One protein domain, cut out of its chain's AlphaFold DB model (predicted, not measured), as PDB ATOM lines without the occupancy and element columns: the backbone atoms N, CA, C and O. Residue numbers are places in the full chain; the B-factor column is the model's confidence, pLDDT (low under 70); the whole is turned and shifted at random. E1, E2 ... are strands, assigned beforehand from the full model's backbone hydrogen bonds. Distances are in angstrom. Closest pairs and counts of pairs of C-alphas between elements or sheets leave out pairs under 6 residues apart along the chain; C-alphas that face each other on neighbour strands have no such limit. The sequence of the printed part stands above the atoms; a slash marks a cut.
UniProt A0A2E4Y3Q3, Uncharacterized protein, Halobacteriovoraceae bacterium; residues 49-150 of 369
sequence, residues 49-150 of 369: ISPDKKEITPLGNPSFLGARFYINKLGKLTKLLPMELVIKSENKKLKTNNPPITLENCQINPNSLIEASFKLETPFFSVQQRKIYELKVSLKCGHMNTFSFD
ATOM      1  N   ILE A  49     -18.218  14.281 104.482       94.38
ATOM      2  CA  ILE A  49     -17.800  15.651 104.203       94.38
ATOM      3  C   ILE A  49     -18.294  16.034 102.809       94.38
ATOM      4  O   ILE A  49     -18.359  15.196 101.905       94.38
ATOM      5  N   SER A  50     -18.673  17.293 102.657       95.50
ATOM      6  CA  SER A  50     -19.225  17.861 101.429       95.50
ATOM      7  C   SER A  50     -18.595  19.225 101.161       95.50
ATOM      8  O   SER A  50     -18.206  19.895 102.120       95.50
ATOM      9  N   PRO A  51     -18.460  19.616  99.884       96.94
ATOM     10  CA  PRO A  51     -18.021  20.957  99.521       96.94
ATOM     11  C   PRO A  51     -19.061  21.994  99.935       96.94
ATOM     12  O   PRO A  51     -20.260  21.728  99.846       96.94
ATOM     13  N   ASP A  52     -18.588  23.168 100.331       97.19
ATOM     14  CA  ASP A  52     -19.429  24.320 100.659       97.19
ATOM     15  C   ASP A  52     -19.858  25.052  99.377       97.19
ATOM     16  O   ASP A  52     -20.988  25.523  99.260       97.19
ATOM     17  N   LYS A  53     -18.992  25.051  98.350       97.50
ATOM     18  CA  LYS A  53     -19.300  25.576  97.012       97.50
ATOM     19  C   LYS A  53     -18.892  24.597  95.914       97.50
ATOM     20  O   LYS A  53     -17.812  24.002  95.961       97.50
ATOM     21  N   LYS A  54     -19.735  24.477  94.884       97.12
ATOM     22  CA  LYS A  54     -19.449  23.746  93.643       97.12
ATOM     23  C   LYS A  54     -19.642  24.669  92.444       97.12
ATOM     24  O   LYS A  54     -20.705  25.260  92.288       97.12
ATOM     25  N   GLU A  55     -18.647  24.723  91.573       97.06
ATOM     26  CA  GLU A  55     -18.698  25.423  90.288       97.06
ATOM     27  C   GLU A  55     -18.402  24.436  89.155       97.06
ATOM     28  O   GLU A  55     -17.618  23.498  89.320       97.06
ATOM     29  N   ILE A  56     -19.054  24.624  88.009       95.19
ATOM     30  CA  ILE A  56     -18.902  23.760  86.839       95.19
ATOM     31  C   ILE A  56     -18.618  24.645  85.625       95.19
ATOM     32  O   ILE A  56     -19.436  25.495  85.282       95.19
ATOM     33  N   THR A  57     -17.486  24.430  84.958       94.94
ATOM     34  CA  THR A  57     -17.070  25.203  83.772       94.94
ATOM     35  C   THR A  57     -16.828  24.266  82.584       94.94
ATOM     36  O   THR A  57     -16.124  23.278  82.766       94.94
ATOM     37  N   PRO A  58     -17.365  24.515  81.375       93.56
ATOM     38  CA  PRO A  58     -17.109  23.663  80.205       93.56
ATOM     39  C   PRO A  58     -15.615  23.557  79.836       93.56
ATOM     40  O   PRO A  58     -14.877  24.528  79.981       93.56
ATOM     41  N   LEU A  59     -15.167  22.394  79.340       87.50
ATOM     42  CA  LEU A  59     -13.768  22.124  78.945       87.50
ATOM     43  C   LEU A  59     -13.517  22.114  77.427       87.50
ATOM     44  O   LEU A  59     -12.421  21.766  76.998       87.50
ATOM     45  N   GLY A  60     -14.510  22.443  76.597       85.50
ATOM     46  CA  GLY A  60     -14.405  22.396  75.128       85.50
ATOM     47  C   GLY A  60     -14.340  20.979  74.532       85.50
ATOM     48  O   GLY A  60     -14.745  20.786  73.392       85.50
ATOM     49  N   ASN A  61     -13.914  19.976  75.308       86.19
ATOM     50  CA  ASN A  61     -13.937  18.562  74.943       86.19
ATOM     51  C   ASN A  61     -14.921  17.787  75.848       86.19
ATOM     52  O   ASN A  61     -14.658  17.664  77.049       86.19
ATOM     53  N   PRO A  62     -16.029  17.236  75.310       83.75
ATOM     54  CA  PRO A  62     -17.039  16.520  76.096       83.75
ATOM     55  C   PRO A  62     -16.516  15.222  76.726       83.75
ATOM     56  O   PRO A  62     -17.061  14.761  77.729       83.75
ATOM     57  N   SER A  63     -15.440  14.651  76.183       81.38
ATOM     58  CA  SER A  63     -14.832  13.420  76.686       81.38
ATOM     59  C   SER A  63     -13.949  13.637  77.911       81.38
ATOM     60  O   SER A  63     -13.540  12.646  78.510       81.38
ATOM     61  N   PHE A  64     -13.654  14.885  78.292       84.56
ATOM     62  CA  PHE A  64     -12.790  15.204  79.428       84.56
ATOM     63  C   PHE A  64     -13.575  15.423  80.714       84.56
ATOM     64  O   PHE A  64     -14.589  16.112  80.734       84.56
ATOM     65  N   LEU A  65     -13.063  14.895  81.824       85.12
ATOM     66  CA  LEU A  65     -13.597  15.167  83.156       85.12
ATOM     67  C   LEU A  65     -12.536  15.795  84.049       85.12
ATOM     68  O   LEU A  65     -11.610  15.101  84.458       85.12
ATOM     69  N   GLY A  66     -12.735  17.070  84.392       86.62
ATOM     70  CA  GLY A  66     -11.898  17.826  85.318       86.62
ATOM     71  C   GLY A  66     -12.464  17.863  86.731       86.62
ATOM     72  O   GLY A  66     -13.660  18.091  86.911       86.62
ATOM     73  N   ALA A  67     -11.603  17.726  87.742       91.12
ATOM     74  CA  ALA A  67     -11.939  18.128  89.107       91.12
ATOM     75  C   ALA A  67     -10.791  18.877  89.794       91.12
ATOM     76  O   ALA A  67      -9.615  18.516  89.653       91.12
ATOM     77  N   ARG A  68     -11.145  19.914  90.556       92.19
ATOM     78  CA  ARG A  68     -10.239  20.712  91.391       92.19
ATOM     79  C   ARG A  68     -10.855  20.894  92.770       92.19
ATOM     80  O   ARG A  68     -12.064  21.056  92.893       92.19
ATOM     81  N   PHE A  69     -10.013  20.877  93.795       94.38
ATOM     82  CA  PHE A  69     -10.439  20.988  95.184       94.38
ATOM     83  C   PHE A  69      -9.628  22.084  95.872       94.38
ATOM     84  O   PHE A  69      -8.397  22.107  95.756       94.38
ATOM     85  N   TYR A  70     -10.319  22.978  96.569       96.56
ATOM     86  CA  TYR A  70      -9.743  24.162  97.193       96.56
ATOM     87  C   TYR A  70     -10.209  24.313  98.634       96.56
ATOM     88  O   TYR A  70     -11.360  24.039  98.956       96.56
ATOM     89  N   ILE A  71      -9.321  24.816  99.480       97.38
ATOM     90  CA  ILE A  71      -9.666  25.376 100.782       97.38
ATOM     91  C   ILE A  71      -9.845  26.883 100.611       97.38
ATOM     92  O   ILE A  71      -8.957  27.550 100.080       97.38
ATOM     93  N   ASN A  72     -10.982  27.414 101.039       97.38
ATOM     94  CA  ASN A  72     -11.324  28.827 100.997       97.38
ATOM     95  C   ASN A  72     -11.083  29.457 102.375       97.38
ATOM     96  O   ASN A  72     -11.846  29.216 103.308       97.38
ATOM     97  N   LYS A  73     -10.028  30.269 102.510       96.06
ATOM     98  CA  LYS A  73      -9.768  31.072 103.715       96.06
ATOM     99  C   LYS A  73      -9.999  32.538 103.366       96.06
ATOM    100  O   LYS A  73      -9.176  33.130 102.676       96.06
ATOM    101  N   LEU A  74     -11.112  33.110 103.831       94.19
ATOM    102  CA  LEU A  74     -11.456  34.527 103.622       94.19
ATOM    103  C   LEU A  74     -11.405  34.948 102.136       94.19
ATOM    104  O   LEU A  74     -10.843  35.981 101.786       94.19
ATOM    105  N   GLY A  75     -11.928  34.106 101.239       94.62
ATOM    106  CA  GLY A  75     -11.925  34.345  99.790       94.62
ATOM    107  C   GLY A  75     -10.640  33.912  99.073       94.62
ATOM    108  O   GLY A  75     -10.636  33.785  97.849       94.62
ATOM    109  N   LYS A  76      -9.554  33.622  99.803       96.75
ATOM    110  CA  LYS A  76      -8.316  33.091  99.222       96.75
ATOM    111  C   LYS A  76      -8.423  31.578  99.039       96.75
ATOM    112  O   LYS A  76      -8.436  30.816 100.008       96.75
ATOM    113  N   LEU A  77      -8.450  31.140  97.781       95.38
ATOM    114  CA  LEU A  77      -8.485  29.725  97.415       95.38
ATOM    115  C   LEU A  77      -7.081  29.109  97.436       95.38
ATOM    116  O   LEU A  77      -6.216  29.457  96.634       95.38
ATOM    117  N   THR A  78      -6.871  28.134  98.317       95.12
ATOM    118  CA  THR A  78      -5.650  27.321  98.384       95.12
ATOM    119  C   THR A  78      -5.921  25.945  97.800       95.12
ATOM    120  O   THR A  78      -6.815  25.227  98.242       95.12
ATOM    121  N   LYS A  79      -5.150  25.559  96.786       94.44
ATOM    122  CA  LYS A  79      -5.310  24.277  96.094       94.44
ATOM    123  C   LYS A  79      -4.917  23.113  97.009       94.44
ATOM    124  O   LYS A  79      -3.830  23.116  97.584       94.44
ATOM    125  N   LEU A  80      -5.776  22.097  97.100       93.88
ATOM    126  CA  LEU A  80      -5.470  20.860  97.818       93.88
ATOM    127  C   LEU A  80      -4.518  19.967  97.015       93.88
ATOM    128  O   LEU A  80      -4.525  19.963  95.778       93.88
ATOM    129  N   LEU A  81      -3.717  19.174  97.730       90.94
ATOM    130  CA  LEU A  81      -2.911  18.124  97.121       90.94
ATOM    131  C   LEU A  81      -3.802  17.122  96.373       90.94
ATOM    132  O   LEU A  81      -4.964  16.921  96.740       90.94
ATOM    133  N   PRO A  82      -3.255  16.445  95.349       86.81
ATOM    134  CA  PRO A  82      -4.038  15.513  94.554       86.81
ATOM    135  C   PRO A  82      -4.684  14.424  95.439       86.81
ATOM    136  O   PRO A  82      -4.028  13.901  96.329       86.81
ATOM    137  N   MET A  83      -5.951  14.063  95.230       86.38
ATOM    138  CA  MET A  83      -6.686  12.952  95.864       86.38
ATOM    139  C   MET A  83      -6.842  11.740  94.908       86.38
ATOM    140  O   MET A  83      -6.427  11.804  93.755       86.38
ATOM    141  N   GLU A  84      -7.367  10.599  95.358       86.81
ATOM    142  CA  GLU A  84      -7.645   9.434  94.485       86.81
ATOM    143  C   GLU A  84      -9.141   9.120  94.533       86.81
ATOM    144  O   GLU A  84      -9.615   8.457  95.449       86.81
ATOM    145  N   LEU A  85      -9.896   9.659  93.577       87.62
ATOM    146  CA  LEU A  85     -11.344   9.486  93.513       87.62
ATOM    147  C   LEU A  85     -11.689   8.092  92.982       87.62
ATOM    148  O   LEU A  85     -11.086   7.614  92.027       87.62
ATOM    149  N   VAL A  86     -12.698   7.449  93.555       87.88
ATOM    150  CA  VAL A  86     -13.249   6.178  93.073       87.88
ATOM    151  C   VAL A  86     -14.606   6.454  92.438       87.88
ATOM    152  O   VAL A  86     -15.503   6.954  93.118       87.88
ATOM    153  N   ILE A  87     -14.765   6.143  91.150       84.75
ATOM    154  CA  ILE A  87     -16.058   6.247  90.463       84.75
ATOM    155  C   ILE A  87     -16.898   5.018  90.806       84.75
ATOM    156  O   ILE A  87     -16.470   3.885  90.582       84.75
ATOM    157  N   LYS A  88     -18.115   5.232  91.313       79.81
ATOM    158  CA  LYS A  88     -18.985   4.130  91.752       79.81
ATOM    159  C   LYS A  88     -19.507   3.263  90.610       79.81
ATOM    160  O   LYS A  88     -19.583   2.054  90.787       79.81
ATOM    161  N   SER A  89     -19.876   3.861  89.476       74.00
ATOM    162  CA  SER A  89     -20.524   3.144  88.364       74.00
ATOM    163  C   SER A  89     -19.622   2.103  87.704       74.00
ATOM    164  O   SER A  89     -20.120   1.136  87.145       74.00
ATOM    165  N   GLU A  90     -18.303   2.276  87.789       67.25
ATOM    166  CA  GLU A  90     -17.339   1.432  87.071       67.25
ATOM    167  C   GLU A  90     -16.310   0.774  87.997       67.25
ATOM    168  O   GLU A  90     -15.419   0.069  87.534       67.25
ATOM    169  N   ASN A  91     -16.370   1.059  89.304       64.94
ATOM    170  CA  ASN A  91     -15.337   0.710  90.286       64.94
ATOM    171  C   ASN A  91     -13.906   1.119  89.852       64.94
ATOM    172  O   ASN A  91     -12.908   0.610  90.371       64.94
ATOM    173  N   LYS A  92     -13.790   2.047  88.889       71.88
ATOM    174  CA  LYS A  92     -12.521   2.566  88.380       71.88
ATOM    175  C   LYS A  92     -11.965   3.594  89.356       71.88
ATOM    176  O   LYS A  92     -12.673   4.487  89.832       71.88
ATOM    177  N   LYS A  93     -10.670   3.473  89.643       67.38
ATOM    178  CA  LYS A  93      -9.927   4.435  90.459       67.38
ATOM    179  C   LYS A  93      -9.333   5.511  89.561       67.38
ATOM    180  O   LYS A  93      -8.551   5.215  88.664       67.38
ATOM    181  N   LEU A  94      -9.673   6.757  89.846       66.56
ATOM    182  CA  LEU A  94      -9.055   7.933  89.263       66.56
ATOM    183  C   LEU A  94      -8.044   8.496  90.239       66.56
ATOM    184  O   LEU A  94      -8.389   9.114  91.249       66.56
ATOM    185  N   LYS A  95      -6.770   8.351  89.907       62.50
ATOM    186  CA  LYS A  95      -5.755   9.156  90.570       62.50
ATOM    187  C   LYS A  95      -5.862  10.561  90.017       62.50
ATOM    188  O   LYS A  95      -5.703  10.771  88.818       62.50
ATOM    189  N   THR A  96      -6.110  11.533  90.888       58.53
ATOM    190  CA  THR A  96      -5.779  12.898  90.511       58.53
ATOM    191  C   THR A  96      -4.246  12.941  90.478       58.53
ATOM    192  O   THR A  96      -3.574  12.814  91.499       58.53
ATOM    193  N   ASN A  97      -3.668  12.987  89.288       49.09
ATOM    194  CA  ASN A  97      -2.284  13.404  89.108       49.09
ATOM    195  C   ASN A  97      -2.381  14.866  88.678       49.09
ATOM    196  O   ASN A  97      -3.196  15.146  87.810       49.09
ATOM    197  N   ASN A  98      -1.650  15.774  89.337       49.41
ATOM    198  CA  ASN A  98      -1.527  17.209  89.014       49.41
ATOM    199  C   ASN A  98      -2.752  17.873  88.336       49.41
ATOM    200  O   ASN A  98      -2.924  17.745  87.131       49.41
ATOM    201  N   PRO A  99      -3.588  18.645  89.061       50.69
ATOM    202  CA  PRO A  99      -4.873  19.081  88.524       50.69
ATOM    203  C   PRO A  99      -4.765  19.905  87.233       50.69
ATOM    204  O   PRO A  99      -3.931  20.816  87.197       50.69
ATOM    205  N   PRO A 100      -5.695  19.699  86.281       52.62
ATOM    206  CA  PRO A 100      -6.912  18.894  86.447       52.62
ATOM    207  C   PRO A 100      -6.734  17.391  86.183       52.62
ATOM    208  O   PRO A 100      -6.004  16.990  85.286       52.62
ATOM    209  N   ILE A 101      -7.470  16.567  86.950       62.56
ATOM    210  CA  ILE A 101      -7.780  15.185  86.538       62.56
ATOM    211  C   ILE A 101      -8.292  15.276  85.107       62.56
ATOM    212  O   ILE A 101      -9.130  16.128  84.849       62.56
ATOM    213  N   THR A 102      -7.809  14.443  84.201       57.62
ATOM    214  CA  THR A 102      -8.459  14.287  82.905       57.62
ATOM    215  C   THR A 102      -8.696  12.803  82.737       57.62
ATOM    216  O   THR A 102      -7.754  12.023  82.638       57.62
ATOM    217  N   LEU A 103      -9.958  12.391  82.811       65.06
ATOM    218  CA  LEU A 103     -10.358  11.138  82.187       65.06
ATOM    219  C   LEU A 103     -10.468  11.404  80.703       65.06
ATOM    220  O   LEU A 103     -11.298  12.212  80.297       65.06
ATOM    221  N   GLU A 104      -9.649  10.724  79.921       59.19
ATOM    222  CA  GLU A 104      -9.935  10.540  78.509       59.19
ATOM    223  C   GLU A 104     -11.053   9.498  78.399       59.19
ATOM    224  O   GLU A 104     -11.050   8.495  79.117       59.19
ATOM    225  N   ASN A 105     -12.030   9.754  77.529       63.38
ATOM    226  CA  ASN A 105     -13.191   8.891  77.300       63.38
ATOM    227  C   ASN A 105     -14.163   8.801  78.490       63.38
ATOM    228  O   ASN A 105     -14.559   7.711  78.903       63.38
ATOM    229  N   CYS A 106     -14.625   9.949  78.995       72.50
ATOM    230  CA  CYS A 106     -15.898  10.039  79.721       72.50
ATOM    231  C   CYS A 106     -17.039   9.631  78.755       72.50
ATOM    232  O   CYS A 106     -17.713  10.477  78.183       72.50
ATOM    233  N   GLN A 107     -17.189   8.326  78.478       65.12
ATOM    234  CA  GLN A 107     -18.140   7.745  77.508       65.12
ATOM    235  C   GLN A 107     -19.591   7.778  77.998       65.12
ATOM    236  O   GLN A 107     -20.508   7.343  77.305       65.12
ATOM    237  N   ILE A 108     -19.804   8.268  79.213       62.34
ATOM    238  CA  ILE A 108     -21.121   8.362  79.814       62.34
ATOM    239  C   ILE A 108     -21.796   9.601  79.225       62.34
ATOM    240  O   ILE A 108     -21.148  10.634  79.070       62.34
ATOM    241  N   ASN A 109     -23.083   9.473  78.873       68.69
ATOM    242  CA  ASN A 109     -23.954  10.541  78.370       68.69
ATOM    243  C   ASN A 109     -23.491  11.921  78.896       68.69
ATOM    244  O   ASN A 109     -23.409  12.074  80.116       68.69
ATOM    245  N   PRO A 110     -23.183  12.914  78.037       68.00
ATOM    246  CA  PRO A 110     -22.574  14.187  78.446       68.00
ATOM    247  C   PRO A 110     -23.400  14.983  79.473       68.00
ATOM    248  O   PRO A 110     -22.881  15.895  80.122       68.00
ATOM    249  N   ASN A 111     -24.670  14.618  79.667       72.62
ATOM    250  CA  ASN A 111     -25.555  15.188  80.682       72.62
ATOM    251  C   ASN A 111     -25.636  14.375  81.986       72.62
ATOM    252  O   ASN A 111     -26.275  14.815  82.940       72.62
ATOM    253  N   SER A 112     -25.008  13.204  82.049       79.25
ATOM    254  CA  SER A 112     -24.998  12.362  83.241       79.25
ATOM    255  C   SER A 112     -24.067  12.911  84.320       79.25
ATOM    256  O   SER A 112     -23.004  13.482  84.061       79.25
ATOM    257  N   LEU A 113     -24.499  12.720  85.562       87.69
ATOM    258  CA  LEU A 113     -23.704  12.986  86.747       87.69
ATOM    259  C   LEU A 113     -22.992  11.701  87.176       87.69
ATOM    260  O   LEU A 113     -23.623  10.670  87.404       87.69
ATOM    261  N   ILE A 114     -21.671  11.778  87.303       89.19
ATOM    262  CA  ILE A 114     -20.817  10.697  87.783       89.19
ATOM    263  C   ILE A 114     -20.603  10.870  89.280       89.19
ATOM    264  O   ILE A 114     -20.007  11.845  89.735       89.19
ATOM    265  N   GLU A 115     -21.033   9.883  90.053       92.12
ATOM    266  CA  GLU A 115     -20.775   9.841  91.487       92.12
ATOM    267  C   GLU A 115     -19.375   9.291  91.770       92.12
ATOM    268  O   GLU A 115     -19.069   8.126  91.489       92.12
ATOM    269  N   ALA A 116     -18.543  10.119  92.392       91.75
ATOM    270  CA  ALA A 116     -17.218   9.751  92.854       91.75
ATOM    271  C   ALA A 116     -17.117   9.871  94.377       91.75
ATOM    272  O   ALA A 116     -17.771  10.709  95.007       91.75
ATOM    273  N   SER A 117     -16.278   9.038  94.990       93.56
ATOM    274  CA  SER A 117     -15.950   9.186  96.404       93.56
ATOM    275  C   SER A 117     -14.465   9.080  96.703       93.56
ATOM    276  O   SER A 117     -13.685   8.507  95.948       93.56
ATOM    277  N   PHE A 118     -14.068   9.679  97.818       93.94
ATOM    278  CA  PHE A 118     -12.701   9.686  98.302       93.94
ATOM    279  C   PHE A 118     -12.693   9.481  99.812       93.94
ATOM    280  O   PHE A 118     -13.325  10.229 100.554       93.94
ATOM    281  N   LYS A 119     -11.965   8.464 100.273       96.62
ATOM    282  CA  LYS A 119     -11.720   8.250 101.701       96.62
ATOM    283  C   LYS A 119     -10.469   9.012 102.111       96.62
ATOM    284  O   LYS A 119      -9.457   8.930 101.421       96.62
ATOM    285  N   LEU A 120     -10.516   9.688 103.257       97.25
ATOM    286  CA  LEU A 120      -9.368  10.405 103.822       97.25
ATOM    287  C   LEU A 120      -8.398   9.406 104.472       97.25
ATOM    288  O   LEU A 120      -8.219   9.355 105.689       97.25
ATOM    289  N   GLU A 121      -7.808   8.552 103.642       97.31
ATOM    290  CA  GLU A 121      -6.985   7.426 104.047       97.31
ATOM    291  C   GLU A 121      -5.881   7.152 103.023       97.31
ATOM    292  O   GLU A 121      -6.067   7.249 101.811       97.31
ATOM    293  N   THR A 122      -4.715   6.768 103.530       96.69
ATOM    294  CA  THR A 122      -3.591   6.232 102.763       96.69
ATOM    295  C   THR A 122      -3.053   4.980 103.472       96.69
ATOM    296  O   THR A 122      -3.536   4.631 104.555       96.69
ATOM    297  N   PRO A 123      -2.039   4.289 102.926       97.12
ATOM    298  CA  PRO A 123      -1.321   3.263 103.683       97.12
ATOM    299  C   PRO A 123      -0.652   3.792 104.967       97.12
ATOM    300  O   PRO A 123      -0.474   3.033 105.912       97.12
ATOM    301  N   PHE A 124      -0.330   5.090 105.025       98.12
ATOM    302  CA  PHE A 124       0.471   5.701 106.094       98.12
ATOM    303  C   PHE A 124      -0.365   6.375 107.185       98.12
ATOM    304  O   PHE A 124       0.061   6.440 108.336       98.12
ATOM    305  N   PHE A 125      -1.562   6.864 106.854       98.50
ATOM    306  CA  PHE A 125      -2.438   7.518 107.826       98.50
ATOM    307  C   PHE A 125      -3.922   7.438 107.443       98.50
ATOM    308  O   PHE A 125      -4.262   7.145 106.293       98.50
ATOM    309  N   SER A 126      -4.811   7.719 108.393       98.50
ATOM    310  CA  SER A 126      -6.240   7.958 108.152       98.50
ATOM    311  C   SER A 126      -6.762   9.117 108.994       98.50
ATOM    312  O   SER A 126      -6.335   9.282 110.132       98.50
ATOM    313  N   VAL A 127      -7.713   9.886 108.456       98.38
ATOM    314  CA  VAL A 127      -8.454  10.922 109.192       98.38
ATOM    315  C   VAL A 127      -9.858  10.406 109.484       98.38
ATOM    316  O   VAL A 127     -10.601  10.005 108.580       98.38
ATOM    317  N   GLN A 128     -10.219  10.367 110.761       97.19
ATOM    318  CA  GLN A 128     -11.444   9.732 111.233       97.19
ATOM    319  C   GLN A 128     -11.935  10.354 112.537       97.19
ATOM    320  O   GLN A 128     -11.157  10.916 113.288       97.19
ATOM    321  N   GLN A 129     -13.210  10.148 112.861       93.44
ATOM    322  CA  GLN A 129     -13.685  10.258 114.244       93.44
ATOM    323  C   GLN A 129     -13.867   8.842 114.807       93.44
ATOM    324  O   GLN A 129     -12.936   8.225 115.314       93.44
ATOM    325  N   ARG A 130     -15.058   8.259 114.606       90.50
ATOM    326  CA  ARG A 130     -15.323   6.821 114.823       90.50
ATOM    327  C   ARG A 130     -15.099   5.976 113.568       90.50
ATOM    328  O   ARG A 130     -14.856   4.782 113.656       90.50
ATOM    329  N   LYS A 131     -15.268   6.589 112.396       95.25
ATOM    330  CA  LYS A 131     -15.063   5.990 111.072       95.25
ATOM    331  C   LYS A 131     -14.277   6.980 110.218       95.25
ATOM    332  O   LYS A 131     -14.329   8.180 110.494       95.25
ATOM    333  N   ILE A 132     -13.590   6.465 109.206       97.69
ATOM    334  CA  ILE A 132     -12.855   7.258 108.217       97.69
ATOM    335  C   ILE A 132     -13.819   8.202 107.501       97.69
ATOM    336  O   ILE A 132     -14.923   7.792 107.126       97.69
ATOM    337  N   TYR A 133     -13.401   9.455 107.335       97.62
ATOM    338  CA  TYR A 133     -14.161  10.444 106.580       97.62
ATOM    339  C   TYR A 133     -14.203  10.089 105.093       97.62
ATOM    340  O   TYR A 133     -13.213   9.639 104.512       97.62
ATOM    341  N   GLU A 134     -15.361  10.312 104.476       96.62
ATOM    342  CA  GLU A 134     -15.576  10.084 103.050       96.62
ATOM    343  C   GLU A 134     -16.149  11.353 102.410       96.62
ATOM    344  O   GLU A 134     -17.210  11.839 102.814       96.62
ATOM    345  N   LEU A 135     -15.449  11.870 101.403       95.50
ATOM    346  CA  LEU A 135     -15.936  12.897 100.492       95.50
ATOM    347  C   LEU A 135     -16.725  12.220  99.374       95.50
ATOM    348  O   LEU A 135     -16.218  11.297  98.738       95.50
ATOM    349  N   LYS A 136     -17.949  12.681  99.120       94.62
ATOM    350  CA  LYS A 136     -18.751  12.267  97.959       94.62
ATOM    351  C   LYS A 136     -19.009  13.485  97.097       94.62
ATOM    352  O   LYS A 136     -19.474  14.500  97.605       94.62
ATOM    353  N   VAL A 137     -18.687  13.377  95.815       94.69
ATOM    354  CA  VAL A 137     -18.888  14.452  94.849       94.69
ATOM    355  C   VAL A 137     -19.538  13.919  93.589       94.69
ATOM    356  O   VAL A 137     -19.261  12.809  93.142       94.69
ATOM    357  N   SER A 138     -20.380  14.766  93.017       94.44
ATOM    358  CA  SER A 138     -21.025  14.529  91.739       94.44
ATOM    359  C   SER A 138     -20.275  15.305  90.660       94.44
ATOM    360  O   SER A 138     -20.066  16.514  90.811       94.44
ATOM    361  N   LEU A 139     -19.841  14.627  89.606       92.75
ATOM    362  CA  LEU A 139     -18.959  15.131  88.557       92.75
ATOM    363  C   LEU A 139     -19.690  15.152  87.209       92.75
ATOM    364  O   LEU A 139     -20.390  14.201  86.883       92.75
ATOM    365  N   LYS A 140     -19.518  16.209  86.410       92.31
ATOM    366  CA  LYS A 140     -20.102  16.305  85.058       92.31
ATOM    367  C   LYS A 140     -19.026  16.127  83.981       92.31
ATOM    368  O   LYS A 140     -18.059  16.893  83.987       92.31
ATOM    369  N   CYS A 141     -19.198  15.155  83.075       89.12
ATOM    370  CA  CYS A 141     -18.339  14.983  81.892       89.12
ATOM    371  C   CYS A 141     -18.334  16.254  81.032       89.12
ATOM    372  O   CYS A 141     -19.301  17.012  81.020       89.12
ATOM    373  N   GLY A 142     -17.245  16.512  80.317       89.19
ATOM    374  CA  GLY A 142     -17.064  17.701  79.486       89.19
ATOM    375  C   GLY A 142     -16.841  18.998  80.259       89.19
ATOM    376  O   GLY A 142     -16.827  20.072  79.657       89.19
ATOM    377  N   HIS A 143     -16.709  18.927  81.587       92.75
ATOM    378  CA  HIS A 143     -16.607  20.095  82.450       92.75
ATOM    379  C   HIS A 143     -15.495  19.946  83.497       92.75
ATOM    380  O   HIS A 143     -15.137  18.854  83.945       92.75
ATOM    381  N   MET A 144     -14.980  21.092  83.920       93.38
ATOM    382  CA  MET A 144     -14.188  21.289  85.118       93.38
ATOM    383  C   MET A 144     -15.130  21.433  86.307       93.38
ATOM    384  O   MET A 144     -15.929  22.363  86.351       93.38
ATOM    385  N   ASN A 145     -15.016  20.534  87.276       94.25
ATOM    386  CA  ASN A 145     -15.773  20.563  88.520       94.25
ATOM    387  C   ASN A 145     -14.875  21.143  89.620       94.25
ATOM    388  O   ASN A 145     -13.928  20.494  90.069       94.25
ATOM    389  N   THR A 146     -15.146  22.371  90.042       95.56
ATOM    390  CA  THR A 146     -14.396  23.058  91.095       95.56
ATOM    391  C   THR A 146     -15.161  22.960  92.406       95.56
ATOM    392  O   THR A 146     -16.314  23.370  92.495       95.56
ATOM    393  N   PHE A 147     -14.511  22.413  93.426       96.50
ATOM    394  CA  PHE A 147     -15.059  22.233  94.764       96.50
ATOM    395  C   PHE A 147     -14.275  23.087  95.753       96.50
ATOM    396  O   PHE A 147     -13.054  22.947  95.842       96.50
ATOM    397  N   SER A 148     -14.971  23.929  96.507       97.44
ATOM    398  CA  SER A 148     -14.366  24.758  97.548       97.44
ATOM    399  C   SER A 148     -14.944  24.389  98.905       97.44
ATOM    400  O   SER A 148     -16.144  24.129  99.020       97.44
ATOM    401  N   PHE A 149     -14.074  24.344  99.907       97.75
ATOM    402  CA  PHE A 149     -14.411  24.030 101.290       97.75
ATOM    403  C   PHE A 149     -13.968  25.181 102.181       97.75
ATOM    404  O   PHE A 149     -12.817  25.613 102.077       97.75
ATOM    405  N   ASP A 150     -14.839  25.657 103.054       97.88
ATOM    406  CA  ASP A 150     -14.518  26.741 103.973       97.88
ATOM    407  C   ASP A 150     -13.482  26.271 104.996       97.88
ATOM    408  O   ASP A 150     -13.575  25.176 105.554       97.88
TER     409      ASP A 150
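What this domain is: This is residues 49 to 150 of the 369 residues of an uncharacterized protein of Halobacteriovoraceae bacterium (UniProt A0A2E4Y3Q3). Two twisted four-stranded sheets stand partly face to face as a loose sandwich, joined at one edge where E8 turns into E9. E7 lies at one end, and residues 96 to 112 run from E5 past the open side and round the other end to E6. The printed part has 102 residues, no named helix and nine strands, E1 to E9: all strand. One sheet, E1 E9 E2 E3, is mixed; the other, E5 E4 E6 E8, is antiparallel. The whole is compact, radius of gyration of the C-alphas 13.7 A, spanning 38 by 34 by 21 A.

How they stand to each other: Begin at E1, residues 53 to 58, antiparallel to E9, residues 143 to 150; N 55 and O 146 are 2.9 A apart. E2, residues 66 to 73, is parallel to E9, with N 70 and O 147 at 2.8 A. It forms a hairpin with E3, residues 76 to 79: N 71 to O 78, 2.8 A. E4, residues 84 to 87, and E5, residues 93 to 95, form another: N 85 to O 94, 2.8 A. E6, residues 113 to 119, is antiparallel to E4, N 86 to O 117, 2.8 A, and to E8, residues 134 to 140, N 116 to O 137, 2.9 A. E7, residues 125 to 128, pairs with no named strand. Between the sheets, the closest C-alphas of E8 and E9 are Leu 139 and Asn 145, 6.3 A.

Where its parts are: Find C-alpha 53 at (-19.300, 25.576, 97.012); E1 runs 17.1 A. E2 spans 22.8 A, E6 19.7 A and E8 19.6 A. E9 runs 22.6 A to C-alpha 150 at (-14.518, 26.741, 103.973).

The domain as a whole: The farthest C-alphas, Gly 60 and Arg 130, are 42.7 A apart. The printed part has no cut; the link E5 to E6 is long. pLDDT is under 70 at residues 90 to 91, 93 to 105 and 107 to 110.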